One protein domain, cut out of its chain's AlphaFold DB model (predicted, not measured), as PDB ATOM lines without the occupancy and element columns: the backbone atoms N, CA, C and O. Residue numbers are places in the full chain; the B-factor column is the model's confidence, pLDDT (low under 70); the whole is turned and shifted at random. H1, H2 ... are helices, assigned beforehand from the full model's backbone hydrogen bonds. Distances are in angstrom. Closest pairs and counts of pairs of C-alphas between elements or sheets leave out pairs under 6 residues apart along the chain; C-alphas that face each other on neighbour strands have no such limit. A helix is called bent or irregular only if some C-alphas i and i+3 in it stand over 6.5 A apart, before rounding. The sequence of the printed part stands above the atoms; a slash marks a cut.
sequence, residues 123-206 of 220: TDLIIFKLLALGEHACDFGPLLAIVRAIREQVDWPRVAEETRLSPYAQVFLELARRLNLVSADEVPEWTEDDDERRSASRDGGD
ATOM      1  N   THR A 123     147.137 200.135 197.745       97.38
ATOM      2  CA  THR A 123     147.176 201.041 198.899       97.38
ATOM      3  C   THR A 123     146.321 200.529 200.055       97.38
ATOM      4  O   THR A 123     146.831 200.351 201.160       97.38
ATOM      5  N   ASP A 124     145.046 200.229 199.803       97.62
ATOM      6  CA  ASP A 124     144.117 199.719 200.817       97.62
ATOM      7  C   ASP A 124     144.573 198.370 201.383       97.62
ATOM      8  O   ASP A 124     144.540 198.156 202.595       97.62
ATOM      9  N   LEU A 125     145.099 197.484 200.532       96.75
ATOM     10  CA  LEU A 125     145.676 196.211 200.951       96.75
ATOM     11  C   LEU A 125     146.810 196.401 201.971       96.75
ATOM     12  O   LEU A 125     146.851 195.693 202.980       96.75
ATOM     13  N   ILE A 126     147.726 197.347 201.730       97.62
ATOM     14  CA  ILE A 126     148.812 197.652 202.671       97.62
ATOM     15  C   ILE A 126     148.273 198.308 203.946       97.62
ATOM     16  O   ILE A 126     148.685 197.906 205.035       97.62
ATOM     17  N   ILE A 127     147.321 199.242 203.841       97.50
ATOM     18  CA  ILE A 127     146.680 199.876 205.004       97.50
ATOM     19  C   ILE A 127     146.074 198.811 205.923       97.50
ATOM     20  O   ILE A 127     146.415 198.760 207.104       97.50
ATOM     21  N   PHE A 128     145.232 197.915 205.401       96.62
ATOM     22  CA  PHE A 128     144.593 196.893 206.232       96.62
ATOM     23  C   PHE A 128     145.590 195.894 206.812       96.62
ATOM     24  O   PHE A 128     145.452 195.517 207.974       96.62
ATOM     25  N   LYS A 129     146.632 195.508 206.063       95.31
ATOM     26  CA  LYS A 129     147.689 194.638 206.599       95.31
ATOM     27  C   LYS A 129     148.457 195.293 207.745       95.31
ATOM     28  O   LYS A 129     148.763 194.612 208.715       95.31
ATOM     29  N   LEU A 130     148.736 196.594 207.664       96.81
ATOM     30  CA  LEU A 130     149.408 197.336 208.736       96.81
ATOM     31  C   LEU A 130     148.512 197.543 209.961       96.81
ATOM     32  O   LEU A 130     148.995 197.501 211.091       96.81
ATOM     33  N   LEU A 131     147.213 197.760 209.754       95.75
ATOM     34  CA  LEU A 131     146.244 197.925 210.841       95.75
ATOM     35  C   LEU A 131     145.873 196.604 211.522       95.75
ATOM     36  O   LEU A 131     145.461 196.624 212.676       95.75
ATOM     37  N   ALA A 132     146.035 195.472 210.833       93.69
ATOM     38  CA  ALA A 132     145.852 194.142 211.408       93.69
ATOM     39  C   ALA A 132     147.014 193.711 212.324       93.69
ATOM     40  O   ALA A 132     146.890 192.714 213.036       93.69
ATOM     41  N   LEU A 133     148.137 194.442 212.324       94.62
ATOM     42  CA  LEU A 133     149.261 194.152 213.210       94.62
ATOM     43  C   LEU A 133     148.876 194.394 214.675       94.62
ATOM     44  O   LEU A 133     148.330 195.438 215.031       94.62
ATOM     45  N   GLY A 134     149.224 193.443 215.537       90.75
ATOM     46  CA  GLY A 134     148.925 193.501 216.966       90.75
ATOM     47  C   GLY A 134     149.807 192.568 217.788       90.75
ATOM     48  O   GLY A 134     150.649 191.860 217.242       90.75
ATOM     49  N   GLU A 135     149.600 192.532 219.106       89.38
ATOM     50  CA  GLU A 135     150.406 191.728 220.042       89.38
ATOM     51  C   GLU A 135     150.491 190.246 219.643       89.38
ATOM     52  O   GLU A 135     151.552 189.634 219.741       89.38
ATOM     53  N   HIS A 136     149.394 189.692 219.127       85.81
ATOM     54  CA  HIS A 136     149.306 188.292 218.702       85.81
ATOM     55  C   HIS A 136     149.548 188.081 217.199       85.81
ATOM     56  O   HIS A 136     149.555 186.944 216.738       85.81
ATOM     57  N   ALA A 137     149.746 189.157 216.438       82.56
ATOM     58  CA  ALA A 137     149.816 189.136 214.980       82.56
ATOM     59  C   ALA A 137     150.835 190.170 214.469       82.56
ATOM     60  O   ALA A 137     150.505 191.056 213.688       82.56
ATOM     61  N   CYS A 138     152.080 190.095 214.944       90.88
ATOM     62  CA  CYS A 138     153.162 190.997 214.538       90.88
ATOM     63  C   CYS A 138     154.274 190.228 213.810       90.88
ATOM     64  O   CYS A 138     155.356 190.013 214.358       90.88
ATOM     65  N   ASP A 139     154.011 189.830 212.564       90.44
ATOM     66  CA  ASP A 139     155.020 189.245 211.677       90.44
ATOM     67  C   ASP A 139     155.257 190.134 210.448       90.44
ATOM     68  O   ASP A 139     154.417 190.263 209.556       90.44
ATOM     69  N   PHE A 140     156.431 190.765 210.402       94.75
ATOM     70  CA  PHE A 140     156.828 191.626 209.289       94.75
ATOM     71  C   PHE A 140     157.364 190.844 208.090       94.75
ATOM     72  O   PHE A 140     157.431 191.413 207.003       94.75
ATOM     73  N   GLY A 141     157.758 189.578 208.247       93.38
ATOM     74  CA  GLY A 141     158.396 188.795 207.188       93.38
ATOM     75  C   GLY A 141     157.535 188.696 205.922       93.38
ATOM     76  O   GLY A 141     157.954 189.189 204.867       93.38
ATOM     77  N   PRO A 142     156.313 188.141 206.009       90.75
ATOM     78  CA  PRO A 142     155.388 188.075 204.880       90.75
ATOM     79  C   PRO A 142     155.015 189.461 204.342       90.75
ATOM     80  O   PRO A 142     154.963 189.669 203.129       90.75
ATOM     81  N   LEU A 143     154.813 190.442 205.228       93.69
ATOM     82  CA  LEU A 143     154.435 191.797 204.828       93.69
ATOM     83  C   LEU A 143     155.545 192.506 204.036       93.69
ATOM     84  O   LEU A 143     155.260 193.150 203.030       93.69
ATOM     85  N   LEU A 144     156.813 192.335 204.420       95.50
ATOM     86  CA  LEU A 144     157.968 192.851 203.678       95.50
ATOM     87  C   LEU A 144     158.057 192.249 202.274       95.50
ATOM     88  O   LEU A 144     158.414 192.955 201.329       95.50
ATOM     89  N   ALA A 145     157.747 190.960 202.129       93.69
ATOM     90  CA  ALA A 145     157.753 190.292 200.832       93.69
ATOM     91  C   ALA A 145     156.670 190.865 199.903       93.69
ATOM     92  O   ALA A 145     156.953 191.154 198.739       93.69
ATOM     93  N   ILE A 146     155.468 191.102 200.440       94.44
ATOM     94  CA  ILE A 146     154.365 191.745 199.715       94.44
ATOM     95  C   ILE A 146     154.750 193.171 199.325       94.44
ATOM     96  O   ILE A 146     154.750 193.496 198.140       94.44
ATOM     97  N   VAL A 147     155.147 194.002 200.295       95.69
ATOM     98  CA  VAL A 147     155.532 195.402 200.057       95.69
ATOM     99  C   VAL A 147     156.620 195.497 198.997       95.69
ATOM    100  O   VAL A 147     156.485 196.265 198.051       95.69
ATOM    101  N   ARG A 148     157.670 194.672 199.081       95.81
ATOM    102  CA  ARG A 148     158.745 194.674 198.083       95.81
ATOM    103  C   ARG A 148     158.224 194.448 196.666       95.81
ATOM    104  O   ARG A 148     158.749 195.071 195.745       95.81
ATOM    105  N   ALA A 149     157.239 193.571 196.499       95.56
ATOM    106  CA  ALA A 149     156.681 193.235 195.199       95.56
ATOM    107  C   ALA A 149     155.756 194.330 194.647       95.56
ATOM    108  O   ALA A 149     155.836 194.637 193.459       95.56
ATOM    109  N   ILE A 150     154.921 194.940 195.495       96.06
ATOM    110  CA  ILE A 150     153.853 195.846 195.039       96.06
ATOM    111  C   ILE A 150     154.116 197.336 195.296       96.06
ATOM    112  O   ILE A 150     153.271 198.149 194.946       96.06
ATOM    113  N   ARG A 151     155.264 197.717 195.875       95.56
ATOM    114  CA  ARG A 151     155.562 199.097 196.324       95.56
ATOM    115  C   ARG A 151     155.311 200.211 195.305       95.56
ATOM    116  O   ARG A 151     154.950 201.303 195.713       95.56
ATOM    117  N   GLU A 152     155.476 199.943 194.011       95.56
ATOM    118  CA  GLU A 152     155.281 200.941 192.943       95.56
ATOM    119  C   GLU A 152     153.789 201.198 192.639       95.56
ATOM    120  O   GLU A 152     153.450 202.104 191.886       95.56
ATOM    121  N   GLN A 153     152.890 200.376 193.192       96.31
ATOM    122  CA  GLN A 153     151.433 200.490 193.056       96.31
ATOM    123  C   GLN A 153     150.785 201.170 194.276       96.31
ATOM    124  O   GLN A 153     149.564 201.307 194.319       96.31
ATOM    125  N   VAL A 154     151.572 201.512 195.301       97.12
ATOM    126  CA  VAL A 154     151.082 201.953 196.613       97.12
ATOM    127  C   VAL A 154     151.223 203.467 196.746       97.12
ATOM    128  O   VAL A 154     152.297 204.020 196.538       97.12
ATOM    129  N   ASP A 155     150.141 204.126 197.154       96.56
ATOM    130  CA  ASP A 155     150.160 205.519 197.611       96.56
ATOM    131  C   ASP A 155     150.658 205.562 199.062       96.56
ATOM    132  O   ASP A 155     149.896 205.431 200.023       96.56
ATOM    133  N   TRP A 156     151.974 205.679 199.211       97.06
ATOM    134  CA  TRP A 156     152.655 205.687 200.502       97.06
ATOM    135  C   TRP A 156     152.272 206.860 201.419       97.06
ATOM    136  O   TRP A 156     152.051 206.594 202.605       97.06
ATOM    137  N   PRO A 157     152.100 208.107 200.929       95.88
ATOM    138  CA  PRO A 157     151.550 209.191 201.742       95.88
ATOM    139  C   PRO A 157     150.191 208.850 202.361       95.88
ATOM    140  O   PRO A 157     149.982 209.076 203.557       95.88
ATOM    141  N   ARG A 158     149.279 208.247 201.585       95.94
ATOM    142  CA  ARG A 158     147.982 207.793 202.107       95.94
ATOM    143  C   ARG A 158     148.143 206.675 203.138       95.94
ATOM    144  O   ARG A 158     147.480 206.718 204.173       95.94
ATOM    145  N   VAL A 159     149.031 205.702 202.897       97.62
ATOM    146  CA  VAL A 159     149.341 204.644 203.879       97.62
ATOM    147  C   VAL A 159     149.810 205.254 205.201       97.62
ATOM    148  O   VAL A 159     149.319 204.858 206.260       97.62
ATOM    149  N   ALA A 160     150.738 206.212 205.154       95.50
ATOM    150  CA  ALA A 160     151.280 206.848 206.348       95.50
ATOM    151  C   ALA A 160     150.190 207.582 207.145       95.50
ATOM    152  O   ALA A 160     150.062 207.348 208.346       95.50
ATOM    153  N   GLU A 161     149.353 208.387 206.484       94.81
ATOM    154  CA  GLU A 161     148.267 209.120 207.153       94.81
ATOM    155  C   GLU A 161     147.234 208.174 207.783       94.81
ATOM    156  O   GLU A 161     146.890 208.306 208.959       94.81
ATOM    157  N   GLU A 162     146.754 207.177 207.036       95.56
ATOM    158  CA  GLU A 162     145.682 206.294 207.510       95.56
ATOM    159  C   GLU A 162     146.114 205.317 208.610       95.56
ATOM    160  O   GLU A 162     145.264 204.775 209.331       95.56
ATOM    161  N   THR A 163     147.422 205.091 208.746       95.75
ATOM    162  CA  THR A 163     148.004 204.177 209.736       95.75
ATOM    163  C   THR A 163     148.770 204.890 210.849       95.75
ATOM    164  O   THR A 163     149.262 204.219 211.755       95.75
ATOM    165  N   ARG A 164     148.795 206.233 210.865       93.94
ATOM    166  CA  ARG A 164     149.621 207.040 211.785       93.94
ATOM    167  C   ARG A 164     149.424 206.744 213.269       93.94
ATOM    168  O   ARG A 164     150.330 206.961 214.061       93.94
ATOM    169  N   LEU A 165     148.255 206.239 213.668       91.75
ATOM    170  CA  LEU A 165     147.961 205.901 215.066       91.75
ATOM    171  C   LEU A 165     148.434 204.495 215.479       91.75
ATOM    172  O   LEU A 165     148.412 204.175 216.671       91.75
ATOM    173  N   SER A 166     148.850 203.649 214.533       92.88
ATOM    174  CA  SER A 166     149.333 202.293 214.808       92.88
ATOM    175  C   SER A 166     150.845 202.299 215.060       92.88
ATOM    176  O   SER A 166     151.611 202.516 214.121       92.88
ATOM    177  N   PRO A 167     151.321 201.999 216.285       93.38
ATOM    178  CA  PRO A 167     152.759 201.933 216.555       93.38
ATOM    179  C   PRO A 167     153.443 200.821 215.744       93.38
ATOM    180  O   PRO A 167     154.592 200.966 215.338       93.38
ATOM    181  N   TYR A 168     152.729 199.730 215.446       95.31
ATOM    182  CA  TYR A 168     153.237 198.666 214.581       95.31
ATOM    183  C   TYR A 168     153.464 199.165 213.151       95.31
ATOM    184  O   TYR A 168     154.508 198.877 212.565       95.31
ATOM    185  N   ALA A 169     152.526 199.953 212.613       95.62
ATOM    186  CA  ALA A 169     152.662 200.542 211.287       95.62
ATOM    187  C   ALA A 169     153.814 201.551 211.231       95.62
ATOM    188  O   ALA A 169     154.622 201.493 210.308       95.62
ATOM    189  N   GLN A 170     153.947 202.405 212.252       94.75
ATOM    190  CA  GLN A 170     155.048 203.365 212.353       94.75
ATOM    191  C   GLN A 170     156.419 202.678 212.288       94.75
ATOM    192  O   GLN A 170     157.286 203.065 211.500       94.75
ATOM    193  N   VAL A 171     156.603 201.615 213.082       95.19
ATOM    194  CA  VAL A 171     157.849 200.837 213.117       95.19
ATOM    195  C   VAL A 171     158.083 200.100 211.798       95.19
ATOM    196  O   VAL A 171     159.209 200.085 211.297       95.19
ATOM    197  N   PHE A 172     157.039 199.505 211.212       96.62
ATOM    198  CA  PHE A 172     157.151 198.832 209.920       96.62
ATOM    199  C   PHE A 172     157.573 199.802 208.811       96.62
ATOM    200  O   PHE A 172     158.475 199.488 208.037       96.62
ATOM    201  N   LEU A 173     156.949 200.977 208.731       96.12
ATOM    202  CA  LEU A 173     157.231 201.969 207.695       96.12
ATOM    203  C   LEU A 173     158.644 202.554 207.842       96.12
ATOM    204  O   LEU A 173     159.347 202.704 206.842       96.12
ATOM    205  N   GLU A 174     159.125 202.769 209.070       94.88
ATOM    206  CA  GLU A 174     160.526 203.143 209.313       94.88
ATOM    207  C   GLU A 174     161.498 202.032 208.880       94.88
ATOM    208  O   GLU A 174     162.533 202.302 208.262       94.88
ATOM    209  N   LEU A 175     161.173 200.763 209.146       95.31
ATOM    210  CA  LEU A 175     161.961 199.636 208.645       95.31
ATOM    211  C   LEU A 175     161.952 199.588 207.108       95.31
ATOM    212  O   LEU A 175     163.007 199.422 206.495       95.31
ATOM    213  N   ALA A 176     160.788 199.760 206.481       95.50
ATOM    214  CA  ALA A 176     160.636 199.770 205.031       95.50
ATOM    215  C   ALA A 176     161.477 200.883 204.386       95.50
ATOM    216  O   ALA A 176     162.182 200.628 203.406       95.50
ATOM    217  N   ARG A 177     161.504 202.074 204.996       93.69
ATOM    218  CA  ARG A 177     162.370 203.191 204.596       93.69
ATOM    219  C   ARG A 177     163.853 202.831 204.695       93.69
ATOM    220  O   ARG A 177     164.595 202.997 203.732       93.69
ATOM    221  N   ARG A 178     164.299 202.255 205.819       94.00
ATOM    222  CA  ARG A 178     165.701 201.810 206.005       94.00
ATOM    223  C   ARG A 178     166.130 200.728 205.018       94.00
ATOM    224  O   ARG A 178     167.307 200.637 204.677       94.00
ATOM    225  N   LEU A 179     165.186 199.910 204.567       95.06
ATOM    226  CA  LEU A 179     165.398 198.880 203.552       95.06
ATOM    227  C   LEU A 179     165.289 199.413 202.112       95.06
ATOM    228  O   LEU A 179     165.408 198.616 201.179       95.06
ATOM    229  N   ASN A 180     165.090 200.725 201.924       92.75
ATOM    230  CA  ASN A 180     164.855 201.386 200.635       92.75
ATOM    231  C   ASN A 180     163.671 200.780 199.860       92.75
ATOM    232  O   ASN A 180     163.736 200.601 198.644       92.75
ATOM    233  N   LEU A 181     162.607 200.406 200.576       92.12
ATOM    234  CA  LEU A 181     161.340 199.970 199.979       92.12
ATOM    235  C   LEU A 181     160.390 201.137 199.722       92.12
ATOM    236  O   LEU A 181     159.525 201.023 198.864       92.12
ATOM    237  N   VAL A 182     160.555 202.222 200.476       90.75
ATOM    238  CA  VAL A 182     159.773 203.455 200.379       90.75
ATOM    239  C   VAL A 182     160.732 204.624 200.573       90.75
ATOM    240  O   VAL A 182     161.688 204.505 201.349       90.75
ATOM    241  N   SER A 183     160.531 205.727 199.854       81.25
ATOM    242  CA  SER A 183     161.384 206.904 200.015       81.25
ATOM    243  C   SER A 183     161.031 207.697 201.278       81.25
ATOM    244  O   SER A 183     159.939 207.591 201.831       81.25
ATOM    245  N   ALA A 184     161.983 208.505 201.753       73.44
ATOM    246  CA  ALA A 184     161.764 209.375 202.909       73.44
ATOM    247  C   ALA A 184     160.760 210.507 202.624       73.44
ATOM    248  O   ALA A 184     160.132 211.002 203.550       73.44
ATOM    249  N   ASP A 185     160.591 210.892 201.357       78.44
ATOM    250  CA  ASP A 185     159.635 211.934 200.964       78.44
ATOM    251  C   ASP A 185     158.186 211.408 200.952       78.44
ATOM    252  O   ASP A 185     157.234 212.179 201.042       78.44
ATOM    253  N   GLU A 186     158.021 210.088 200.856       80.44
ATOM    254  CA  GLU A 186     156.730 209.395 200.805       80.44
ATOM    255  C   GLU A 186     156.193 208.997 202.186       80.44
ATOM    256  O   GLU A 186     154.983 208.855 202.356       80.44
ATOM    257  N   VAL A 187     157.082 208.806 203.165       79.44
ATOM    258  CA  VAL A 187     156.738 208.451 204.548       79.44
ATOM    259  C   VAL A 187     157.397 209.467 205.482       79.44
ATOM    260  O   VAL A 187     158.613 209.392 205.683       79.44
ATOM    261  N   PRO A 188     156.623 210.409 206.053       76.88
ATOM    262  CA  PRO A 188     157.166 211.429 206.938       76.88
ATOM    263  C   PRO A 188     157.681 210.825 208.249       76.88
ATOM    264  O   PRO A 188     157.297 209.728 208.657       76.88
ATOM    265  N   GLU A 189     158.550 211.572 208.932       80.25
ATOM    266  CA  GLU A 189     158.919 211.249 210.309       80.25
ATOM    267  C   GLU A 189     157.699 211.382 211.231       80.25
ATOM    268  O   GLU A 189     156.903 212.315 211.108       80.25
ATOM    269  N   TRP A 190     157.565 210.441 212.163       82.81
ATOM    270  CA  TRP A 190     156.504 210.442 213.168       82.81
ATOM    271  C   TRP A 190     156.772 211.504 214.235       82.81
ATOM    272  O   TRP A 190     157.916 211.692 214.654       82.81
ATOM    273  N   THR A 191     155.721 212.180 214.691       81.12
ATOM    274  CA  THR A 191     155.833 213.321 215.611       81.12
ATOM    275  C   THR A 191     155.330 212.995 217.020       81.12
ATOM    276  O   THR A 191     154.545 212.068 217.210       81.12
ATOM    277  N   GLU A 192     155.735 213.789 218.020       74.81
ATOM    278  CA  GLU A 192     155.180 213.696 219.385       74.81
ATOM    279  C   GLU A 192     153.650 213.902 219.386       74.81
ATOM    280  O   GLU A 192     152.932 213.222 220.121       74.81
ATOM    281  N   ASP A 193     153.126 214.742 218.484       76.62
ATOM    282  CA  ASP A 193     151.683 214.934 218.284       76.62
ATOM    283  C   ASP A 193     150.968 213.625 217.892       76.62
ATOM    284  O   ASP A 193     149.818 213.398 218.282       76.62
ATOM    285  N   ASP A 194     151.617 212.740 217.126       79.12
ATOM    286  CA  ASP A 194     151.051 211.434 216.764       79.12
ATOM    287  C   ASP A 194     150.943 210.512 217.984       79.12
ATOM    288  O   ASP A 194     149.942 209.802 218.152       79.12
ATOM    289  N   ASP A 195     151.934 210.567 218.875       75.19
ATOM    290  CA  ASP A 195     151.950 209.827 220.135       75.19
ATOM    291  C   ASP A 195     150.859 210.316 221.103       75.19
ATOM    292  O   ASP A 195     150.169 209.502 221.738       75.19
ATOM    293  N   GLU A 196     150.651 211.632 221.180       74.94
ATOM    294  CA  GLU A 196     149.581 212.248 221.966       74.94
ATOM    295  C   GLU A 196     148.196 211.875 221.423       74.94
ATOM    296  O   GLU A 196     147.327 211.413 222.174       74.94
ATOM    297  N   ARG A 197     147.989 211.982 220.101       78.44
ATOM    298  CA  ARG A 197     146.726 211.599 219.442       78.44
ATOM    299  C   ARG A 197     146.403 210.120 219.637       78.44
ATOM    300  O   ARG A 197     145.243 209.772 219.866       78.44
ATOM    301  N   ARG A 198     147.409 209.244 219.574       78.69
ATOM    302  CA  ARG A 198     147.249 207.809 219.855       78.69
ATOM    303  C   ARG A 198     146.801 207.570 221.295       78.69
ATOM    304  O   ARG A 198     145.898 206.766 221.522       78.69
ATOM    305  N   SER A 199     147.414 208.262 222.254       71.56
ATOM    306  CA  SER A 199     147.076 208.133 223.676       71.56
ATOM    307  C   SER A 199     145.632 208.577 223.945       71.56
ATOM    308  O   SER A 199     144.863 207.834 224.551       71.56
ATOM    309  N   ALA A 200     145.208 209.705 223.363       73.81
ATOM    310  CA  ALA A 200     143.828 210.188 223.454       73.81
ATOM    311  C   ALA A 200     142.800 209.240 222.797       73.81
ATOM    312  O   ALA A 200     141.686 209.082 223.299       73.81
ATOM    313  N   SER A 201     143.165 208.575 221.692       71.81
ATOM    314  CA  SER A 201     142.304 207.581 221.035       71.81
ATOM    315  C   SER A 201     142.089 206.320 221.880       71.81
ATOM    316  O   SER A 201     141.032 205.700 221.765       71.81
ATOM    317  N   ARG A 202     143.063 205.926 222.713       60.62
ATOM    318  CA  ARG A 202     142.924 204.788 223.641       60.62
ATOM    319  C   ARG A 202     141.985 205.129 224.799       60.62
ATOM    320  O   ARG A 202     141.080 204.353 225.088       60.62
ATOM    321  N   ASP A 203     142.121 206.325 225.369       50.59
ATOM    322  CA  ASP A 203     141.286 206.789 226.489       50.59
ATOM    323  C   ASP A 203     139.823 207.073 226.089       50.59
ATOM    324  O   ASP A 203     138.918 207.038 226.928       50.59
ATOM    325  N   GLY A 204     139.562 207.336 224.804       46.38
ATOM    326  CA  GLY A 204     138.210 207.503 224.259       46.38
ATOM    327  C   GLY A 204     137.490 206.194 223.905       46.38
ATOM    328  O   GLY A 204     136.259 206.186 223.849       46.38
ATOM    329  N   GLY A 205     138.233 205.105 223.671       40.81
ATOM    330  CA  GLY A 205     137.703 203.819 223.199       40.81
ATOM    331  C   GLY A 205     137.327 202.822 224.302       40.81
ATOM    332  O   GLY A 205     136.531 201.918 224.057       40.81
ATOM    333  N   ASP A 206     137.835 202.993 225.526       37.72
ATOM    334  CA  ASP A 206     137.723 201.985 226.590       37.72
ATOM    335  C   ASP A 206     136.678 202.327 227.673       37.72
ATOM    336  O   ASP A 206     136.973 202.547 228.847       37.72
TER     337      ASP A 206
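What this domain is: This is residues 123 to 206 of the 220 residues of an uncharacterized protein of Allonocardiopsis opalescens (UniProt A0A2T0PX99). What shape do these coordinates make? Four short helices make a small cluster: H1 and H3 pack together, residues 168 to 173 of H4 pack on them, and H2 lies on another side of H1. Beyond this cluster a long link with no named helix, residues 179 to 191, leads to H5, which lies off to one end and touches no helix. What is it made of, and how large is it? The printed part has 84 residues, with five named helices in the order H1, H2, H3, H4, H5 and no named strand, and its class is all helix. It is compact, with a radius of gyration of the C-alphas of 12.7 A, and the C-alphas span 37 by 29 by 20 A.

Where its parts are: Where are the longest helices? H2, residues 140 to 153, and H5, residues 192 to 205, have 14 residues each. H2 measures 19.3 A from C-alpha 140 at (156.828, 191.626, 209.289) to its last C-alpha, and H5 measures 20.4 A, ending with C-alpha 205 at (137.703, 203.819, 223.199). Is either one irregular? H2 is irregular, with C-alphas 149 and 152 standing 8.2 A apart, where about 5 A is found in a regular helix. Where are the other helices? H1 is residues 123 to 131, 12.4 A long, and begins with C-alpha 123 at (147.176, 201.041, 198.899). H3 is residues 156 to 163, 10.4 A long, and H4 is residues 167 to 178, 16.7 A long.

How they stand to each other: What is near H2? H2 forms a helical hairpin with H1, at a shallow tilt of 21 degrees, opposite ways; they only just touch, with 3 pairs of C-alphas within 8 A, the closest being those of Thr 123 and Gln 153 at 7.3 A. H2 and H4 are close but not clearly touching, their closest C-alphas, those of Phe 140 and Phe 172, being 7.2 A apart. What else does H1, the hub, touch? H1 touches H3, the closest C-alphas being those of Ile 127 and Val 159 at 5.6 A; they run the same way at 37 degrees, a tilt only just steep. H1 also touches H4, with residues 168 to 172 of H4 alone, at a steep tilt of 57 degrees, opposite ways; the closest C-alphas are those of Leu 130 and Ala 169, 5.2 A apart. How do H3 and H4 stand to each other? They form a helical hairpin at a shallow tilt of 20 degrees, opposite ways, and touch with residues 169 to 173 of H4 alone; the closest C-alphas, those of Thr 163 and Ala 169, are 6.1 A apart. What of H5 and of the backbones? H5 is apart from H1, H2, H3 and H4. Every O i to N i+4 pair is within hydrogen-bond range in H1, H3, H4 and H5, and in H2 8 of 10 are.

The domain as a whole: How far does it reach? The two C-alphas farthest apart are those of Glu 152 and Asp 206, at 38.0 A, and the first and last printed C-alphas are 29.3 A apart. Is there a cut, and which links are long? The printed part has no cut. The link from H4 to H5, 13 residues, is long; those from H2 to H3 and from H3 to H4 are tight, and that from H1 to H2 is short. Where is the model's confidence low? The mean pLDDT of the printed part is 87.8, but residues 202 to 206, of which 202 to 205 belong to H5, are under 70, and the mean of H5 is 68.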